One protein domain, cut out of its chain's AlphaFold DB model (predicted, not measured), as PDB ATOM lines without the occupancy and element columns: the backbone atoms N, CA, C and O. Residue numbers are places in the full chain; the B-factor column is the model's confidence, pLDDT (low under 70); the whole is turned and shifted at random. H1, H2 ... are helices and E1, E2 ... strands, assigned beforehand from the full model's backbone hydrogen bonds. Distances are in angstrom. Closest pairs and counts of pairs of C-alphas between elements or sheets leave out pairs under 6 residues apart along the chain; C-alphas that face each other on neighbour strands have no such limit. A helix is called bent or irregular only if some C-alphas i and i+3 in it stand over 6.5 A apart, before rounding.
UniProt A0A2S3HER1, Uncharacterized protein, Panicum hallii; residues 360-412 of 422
ATOM      1  N   HIS A 360      30.309 -46.861 -10.359       91.62
ATOM      2  CA  HIS A 360      29.355 -46.097 -11.166       91.62
ATOM      3  C   HIS A 360      29.822 -44.676 -11.500       91.62
ATOM      4  O   HIS A 360      29.080 -43.945 -12.162       91.62
ATOM      5  N   PHE A 361      31.016 -44.275 -11.044       93.31
ATOM      6  CA  PHE A 361      31.512 -42.918 -11.229       93.31
ATOM      7  C   PHE A 361      32.981 -42.869 -11.634       93.31
ATOM      8  O   PHE A 361      33.801 -43.653 -11.167       93.31
ATOM      9  N   THR A 362      33.324 -41.867 -12.434       94.00
ATOM     10  CA  THR A 362      34.710 -41.515 -12.735       94.00
ATOM     11  C   THR A 362      35.171 -40.404 -11.794       94.00
ATOM     12  O   THR A 362      34.450 -39.426 -11.591       94.00
ATOM     13  N   LYS A 363      36.355 -40.569 -11.197       94.06
ATOM     14  CA  LYS A 363      36.985 -39.593 -10.294       94.06
ATOM     15  C   LYS A 363      37.707 -38.520 -11.103       94.06
ATOM     16  O   LYS A 363      38.447 -38.857 -12.022       94.06
ATOM     17  N   ILE A 364      37.520 -37.261 -10.721       94.56
ATOM     18  CA  ILE A 364      38.155 -36.109 -11.357       94.56
ATOM     19  C   ILE A 364      38.906 -35.316 -10.296       94.56
ATOM     20  O   ILE A 364      38.354 -34.969  -9.243       94.56
ATOM     21  N   TYR A 365      40.164 -35.037 -10.587       93.25
ATOM     22  CA  TYR A 365      41.102 -34.426  -9.665       93.25
ATOM     23  C   TYR A 365      41.455 -33.007 -10.100       93.25
ATOM     24  O   TYR A 365      41.319 -32.659 -11.266       93.25
ATOM     25  N   ILE A 366      41.943 -32.202  -9.167       91.25
ATOM     26  CA  ILE A 366      42.652 -30.951  -9.454       91.25
ATOM     27  C   ILE A 366      44.051 -31.038  -8.867       91.25
ATOM     28  O   ILE A 366      44.276 -31.728  -7.863       91.25
ATOM     29  N   GLU A 367      44.985 -30.324  -9.481       86.44
ATOM     30  CA  GLU A 367      46.294 -30.081  -8.889       86.44
ATOM     31  C   GLU A 367      46.114 -29.244  -7.622       86.44
ATOM     32  O   GLU A 367      45.596 -28.128  -7.656       86.44
ATOM     33  N   ALA A 368      46.493 -29.802  -6.474       79.81
ATOM     34  CA  ALA A 368      46.561 -29.020  -5.254       79.81
ATOM     35  C   ALA A 368      47.847 -28.177  -5.288       79.81
ATOM     36  O   ALA A 368      48.880 -28.662  -5.762       79.81
ATOM     37  N   PRO A 369      47.825 -26.944  -4.754       72.56
ATOM     38  CA  PRO A 369      49.036 -26.157  -4.588       72.56
ATOM     39  C   PRO A 369      50.063 -26.960  -3.788       72.56
ATOM     40  O   PRO A 369      49.758 -27.468  -2.706       72.56
ATOM     41  N   LYS A 370      51.287 -27.081  -4.311       72.12
ATOM     42  CA  LYS A 370      52.388 -27.679  -3.554       72.12
ATOM     43  C   LYS A 370      52.700 -26.757  -2.380       72.12
ATOM     44  O   LYS A 370      53.268 -25.686  -2.570       72.12
ATOM     45  N   GLU A 371      52.325 -27.159  -1.168       72.31
ATOM     46  CA  GLU A 371      52.783 -26.467   0.036       72.31
ATOM     47  C   GLU A 371      54.315 -26.505   0.068       72.31
ATOM     48  O   GLU A 371      54.927 -27.576  -0.040       72.31
ATOM     49  N   ALA A 372      54.938 -25.328   0.175       62.00
ATOM     50  CA  ALA A 372      56.385 -25.182   0.200       62.00
ATOM     51  C   ALA A 372      56.972 -26.028   1.345       62.00
ATOM     52  O   ALA A 372      56.762 -25.739   2.519       62.00
ATOM     53  N   GLY A 373      57.683 -27.105   0.995       72.94
ATOM     54  CA  GLY A 373      58.294 -28.039   1.951       72.94
ATOM     55  C   GLY A 373      57.667 -29.438   2.000       72.94
ATOM     56  O   GLY A 373      58.254 -30.344   2.596       72.94
ATOM     57  N   SER A 374      56.530 -29.671   1.337       69.75
ATOM     58  CA  SER A 374      55.978 -31.021   1.185       69.75
ATOM     59  C   SER A 374      56.833 -31.848   0.219       69.75
ATOM     60  O   SER A 374      56.894 -31.577  -0.977       69.75
ATOM     61  N   LYS A 375      57.461 -32.920   0.721       70.31
ATOM     62  CA  LYS A 375      58.141 -33.937  -0.110       70.31
ATOM     63  C   LYS A 375      57.165 -34.876  -0.833       70.31
ATOM     64  O   LYS A 375      57.599 -35.842  -1.461       70.31
ATOM     65  N   LYS A 376      55.850 -34.667  -0.706       70.56
ATOM     66  CA  LYS A 376      54.863 -35.543  -1.336       70.56
ATOM     67  C   LYS A 376      54.848 -35.243  -2.832       70.56
ATOM     68  O   LYS A 376      54.494 -34.139  -3.232       70.56
ATOM     69  N   LYS A 377      55.297 -36.230  -3.616       62.38
ATOM     70  CA  LYS A 377      55.632 -36.096  -5.040       62.38
ATOM     71  C   LYS A 377      54.487 -35.491  -5.856       62.38
ATOM     72  O   LYS A 377      54.754 -34.589  -6.639       62.38
ATOM     73  N   ASP A 378      53.245 -35.845  -5.527       65.06
ATOM     74  CA  ASP A 378      52.055 -35.293  -6.165       65.06
ATOM     75  C   ASP A 378      50.941 -35.056  -5.136       65.06
ATOM     76  O   ASP A 378      50.559 -35.948  -4.366       65.06
ATOM     77  N   CYS A 379      50.433 -33.825  -5.086       78.31
ATOM     78  CA  CYS A 379      49.269 -33.460  -4.291       78.31
ATOM     79  C   CYS A 379      48.108 -33.186  -5.243       78.31
ATOM     80  O   CYS A 379      47.963 -32.092  -5.772       78.31
ATOM     81  N   TYR A 380      47.277 -34.198  -5.467       86.25
ATOM     82  CA  TYR A 380      46.018 -34.034  -6.180       86.25
ATOM     83  C   TYR A 380      44.861 -34.108  -5.194       86.25
ATOM     84  O   TYR A 380      44.881 -34.913  -4.256       86.25
ATOM     85  N   SER A 381      43.843 -33.282  -5.411       88.69
ATOM     86  CA  SER A 381      42.608 -33.310  -4.631       88.69
ATOM     87  C   SER A 381      41.468 -33.842  -5.487       88.69
ATOM     88  O   SER A 381      41.239 -33.356  -6.591       88.69
ATOM     89  N   LEU A 382      40.749 -34.848  -4.983       89.81
ATOM     90  CA  LEU A 382      39.511 -35.320  -5.600       89.81
ATOM     91  C   LEU A 382      38.430 -34.252  -5.413       89.81
ATOM     92  O   LEU A 382      38.060 -33.960  -4.275       89.81
ATOM     93  N   VAL A 383      37.912 -33.714  -6.516       91.81
ATOM     94  CA  VAL A 383      36.932 -32.615  -6.488       91.81
ATOM     95  C   VAL A 383      35.605 -32.962  -7.125       91.81
ATOM     96  O   VAL A 383      34.571 -32.521  -6.626       91.81
ATOM     97  N   TYR A 384      35.606 -33.781  -8.176       94.25
ATOM     98  CA  TYR A 384      34.376 -34.143  -8.867       94.25
ATOM     99  C   TYR A 384      34.261 -35.648  -9.095       94.25
ATOM    100  O   TYR A 384      35.245 -36.391  -9.139       94.25
ATOM    101  N   ALA A 385      33.018 -36.093  -9.226       94.75
ATOM    102  CA  ALA A 385      32.639 -37.443  -9.596       94.75
ATOM    103  C   ALA A 385      31.627 -37.375 -10.740       94.75
ATOM    104  O   ALA A 385      30.601 -36.708 -10.615       94.75
ATOM    105  N   VAL A 386      31.894 -38.082 -11.833       95.44
ATOM    106  CA  VAL A 386      31.025 -38.104 -13.017       95.44
ATOM    107  C   VAL A 386      30.272 -39.418 -13.073       95.44
ATOM    108  O   VAL A 386      30.900 -40.475 -13.093       95.44
ATOM    109  N   CYS A 387      28.942 -39.382 -13.109       94.56
ATOM    110  CA  CYS A 387      28.146 -40.600 -13.242       94.56
ATOM    111  C   CYS A 387      28.316 -41.219 -14.638       94.56
ATOM    112  O   CYS A 387      28.028 -40.570 -15.635       94.56
ATOM    113  N   HIS A 388      28.668 -42.507 -14.725       92.50
ATOM    114  CA  HIS A 388      28.803 -43.226 -16.008       92.50
ATOM    115  C   HIS A 388      27.502 -43.334 -16.818       92.50
ATOM    116  O   HIS A 388      27.525 -43.695 -17.996       92.50
ATOM    117  N   GLY A 389      26.371 -43.128 -16.153       91.62
ATOM    118  CA  GLY A 389      25.050 -43.379 -16.696       91.62
ATOM    119  C   GLY A 389      24.389 -42.160 -17.327       91.62
ATOM    120  O   GLY A 389      23.849 -42.265 -18.420       91.62
ATOM    121  N   CYS A 390      24.425 -41.024 -16.631       93.44
ATOM    122  CA  CYS A 390      23.773 -39.785 -17.065       93.44
ATOM    123  C   CYS A 390      24.744 -38.616 -17.252       93.44
ATOM    124  O   CYS A 390      24.292 -37.493 -17.443       93.44
ATOM    125  N   ASP A 391      26.051 -38.856 -17.118       94.94
ATOM    126  CA  ASP A 391      27.120 -37.861 -17.275       94.94
ATOM    127  C   ASP A 391      27.030 -36.650 -16.331       94.94
ATOM    128  O   ASP A 391      27.814 -35.710 -16.445       94.94
ATOM    129  N   LYS A 392      26.126 -36.679 -15.343       95.06
ATOM    130  CA  LYS A 392      26.029 -35.640 -14.315       95.06
ATOM    131  C   LYS A 392      27.276 -35.618 -13.445       95.06
ATOM    132  O   LYS A 392      27.781 -36.669 -13.028       95.06
ATOM    133  N   VAL A 393      27.726 -34.405 -13.146       95.19
ATOM    134  CA  VAL A 393      28.899 -34.143 -12.318       95.19
ATOM    135  C   VAL A 393      28.460 -33.797 -10.900       95.19
ATOM    136  O   VAL A 393      27.525 -33.034 -10.679       95.19
ATOM    137  N   PHE A 394      29.141 -34.376  -9.918       93.56
ATOM    138  CA  PHE A 394      28.890 -34.158  -8.499       93.56
ATOM    139  C   PHE A 394      30.162 -33.688  -7.818       93.56
ATOM    140  O   PHE A 394      31.235 -34.226  -8.084       93.56
ATOM    141  N   ARG A 395      30.041 -32.756  -6.869       91.62
ATOM    142  CA  ARG A 395      31.152 -32.421  -5.972       91.62
ATOM    143  C   ARG A 395      31.489 -33.640  -5.112       91.62
ATOM    144  O   ARG A 395      30.625 -34.196  -4.427       91.62
ATOM    145  N   ALA A 396      32.741 -34.068  -5.166       88.81
ATOM    146  CA  ALA A 396      33.262 -35.185  -4.401       88.81
ATOM    147  C   ALA A 396      33.965 -34.659  -3.147       88.81
ATOM    148  O   ALA A 396      34.790 -33.754  -3.206       88.81
ATOM    149  N   SER A 397      33.634 -35.224  -1.985       79.56
ATOM    150  CA  SER A 397      34.349 -34.893  -0.753       79.56
ATOM    151  C   SER A 397      35.707 -35.606  -0.728       79.56
ATOM    152  O   SER A 397      35.746 -36.819  -0.968       79.56
ATOM    153  N   PRO A 398      36.797 -34.929  -0.315       69.81
ATOM    154  CA  PRO A 398      38.125 -35.541  -0.206       69.81
ATOM    155  C   PRO A 398      38.172 -36.682   0.822       69.81
ATOM    156  O   PRO A 398      39.041 -37.546   0.760       69.81
ATOM    157  N   LYS A 399      37.213 -36.734   1.758       71.12
ATOM    158  CA  LYS A 399      37.090 -37.803   2.765       71.12
ATOM    159  C   LYS A 399      36.277 -39.008   2.275       71.12
ATOM    160  O   LYS A 399      35.742 -39.749   3.096       71.12
ATOM    161  N   ASN A 400      36.120 -39.193   0.960       64.44
ATOM    162  CA  ASN A 400      35.237 -40.214   0.378       64.44
ATOM    163  C   ASN A 400      33.783 -40.112   0.886       64.44
ATOM    164  O   ASN A 400      33.076 -41.119   1.005       64.44
ATOM    165  N   GLY A 401      33.326 -38.894   1.197       65.62
ATOM    166  CA  GLY A 401      31.937 -38.602   1.546       65.62
ATOM    167  C   GLY A 401      31.027 -38.906   0.357       65.62
ATOM    168  O   GLY A 401      30.833 -38.075  -0.519       65.62
ATOM    169  N   THR A 402      30.515 -40.132   0.312       80.88
ATOM    170  CA  THR A 402      29.830 -40.723  -0.850       80.88
ATOM    171  C   THR A 402      28.312 -40.786  -0.685       80.88
ATOM    172  O   THR A 402      27.646 -41.491  -1.433       80.88
ATOM    173  N   SER A 403      27.723 -40.132   0.320       88.00
ATOM    174  CA  SER A 403      26.271 -40.208   0.561       88.00
ATOM    175  C   SER A 403      25.459 -39.633  -0.604       88.00
ATOM    176  O   SER A 403      24.494 -40.268  -1.029       88.00
ATOM    177  N   SER A 404      25.878 -38.494  -1.164       90.44
ATOM    178  CA  SER A 404      25.288 -37.901  -2.373       90.44
ATOM    179  C   SER A 404      25.435 -38.830  -3.580       90.44
ATOM    180  O   SER A 404      24.446 -39.122  -4.247       90.44
ATOM    181  N   LEU A 405      26.633 -39.384  -3.793       92.88
ATOM    182  CA  LEU A 405      26.913 -40.329  -4.881       92.88
ATOM    183  C   LEU A 405      26.084 -41.611  -4.749       92.88
ATOM    184  O   LEU A 405      25.535 -42.093  -5.732       92.88
ATOM    185  N   ARG A 406      25.932 -42.144  -3.530       92.00
ATOM    186  CA  ARG A 406      25.105 -43.326  -3.245       92.00
ATOM    187  C   ARG A 406      23.628 -43.045  -3.488       92.00
ATOM    188  O   ARG A 406      22.956 -43.865  -4.103       92.00
ATOM    189  N   ARG A 407      23.131 -41.888  -3.043       92.50
ATOM    190  CA  ARG A 407      21.750 -41.454  -3.300       92.50
ATOM    191  C   ARG A 407      21.495 -41.314  -4.798       92.50
ATOM    192  O   ARG A 407      20.473 -41.795  -5.283       92.50
ATOM    193  N   HIS A 408      22.437 -40.716  -5.526       92.94
ATOM    194  CA  HIS A 408      22.352 -40.627  -6.974       92.94
ATOM    195  C   HIS A 408      22.382 -42.015  -7.616       92.94
ATOM    196  O   HIS A 408      21.459 -42.344  -8.340       92.94
ATOM    197  N   ALA A 409      23.344 -42.882  -7.299       91.62
ATOM    198  CA  ALA A 409      23.405 -44.241  -7.847       91.62
ATOM    199  C   ALA A 409      22.124 -45.057  -7.577       91.62
ATOM    200  O   ALA A 409      21.679 -45.829  -8.425       91.62
ATOM    201  N   ALA A 410      21.489 -44.855  -6.419       91.12
ATOM    202  CA  ALA A 410      20.231 -45.508  -6.073       91.12
ATOM    203  C   ALA A 410      19.028 -45.003  -6.892       91.12
ATOM    204  O   ALA A 410      18.067 -45.754  -7.047       91.12
ATOM    205  N   THR A 411      19.074 -43.778  -7.419       91.69
ATOM    206  CA  THR A 411      17.954 -43.117  -8.121       91.69
ATOM    207  C   THR A 411      18.218 -42.854  -9.605       91.69
ATOM    208  O   THR A 411      17.273 -42.616 -10.350       91.69
ATOM    209  N   CYS A 412      19.473 -42.937 -10.060       90.94
ATOM    210  CA  CYS A 412      19.856 -42.818 -11.464       90.94
ATOM    211  C   CYS A 412      19.085 -43.886 -12.229       90.94
ATOM    212  O   CYS A 412      19.280 -45.083 -12.006       90.94
TER     213      CYS A 412
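AT A GLANCE: This is residues 360 to 412 of the 422 residues of an uncharacterized protein of Panicum hallii (UniProt A0A2S3HER1). A long, bent hairpin of E1 and E2 is widened near one end to a small three-stranded sheet by the short E3, and one helix, H1, sits over one face of the sheet at that end, with its residues 404 to 409 near the strands, mostly E3 and E2. At the far end the link between E1 and E2 makes a long loop, whose residues 372 to 377 stick out. The printed part has 53 residues with three named strands and then one named helix, in the order E1, E2, E3, H1. The sheet is antiparallel in the order E1, E2, E3, a meander, each strand the antiparallel neighbour of the one before, and the class is mixed, helices and strands. The whole is loose, a rod with a radius of gyration of the C-alphas of 13.5 A and spans of 44 by 18 by 12 A.

IN THESE COORDINATES: Find C-alpha 361 at (31.512, -42.918, -11.229); from there E1 runs 19.7 A to residue 367. E2, residues 380 to 387, runs 20.3 A and bends by 53 degrees at residue 383. E3 is residues 393 to 395, 7.0 A. H1, residues 403 to 411, runs 12.4 A and ends at C-alpha 411, (17.954, -43.117, -8.121).

HOW THE PARTS SIT: Look first at the hairpin E1 and E2, antiparallel at 152 degrees, where N 362 and O 386 are 2.9 A apart, within hydrogen-bond range. The hairpin E2 and E3 is antiparallel at 139 degrees, with N 385 and O 394 at 2.8 A, also within range. H1 is on the sheet at a height of 10.2 A over the sheet. It lies over E2 and runs along the strands, at 11 degrees to E2 on the local plane. Its closest C-alphas to E3 are those of Leu 405 and Phe 394, 7.4 A apart. In H1 every O i to N i+4 pair is within hydrogen-bond range.

THE WHOLE: The two C-alphas farthest apart, those of Gly 373 and Thr 411, are 44.2 A apart. The printed part has no cut. The link E1 to E2, 12 residues, is long. Confidence is under 70 at residues 372, 374, 377 to 378, 398 and 400 to 401.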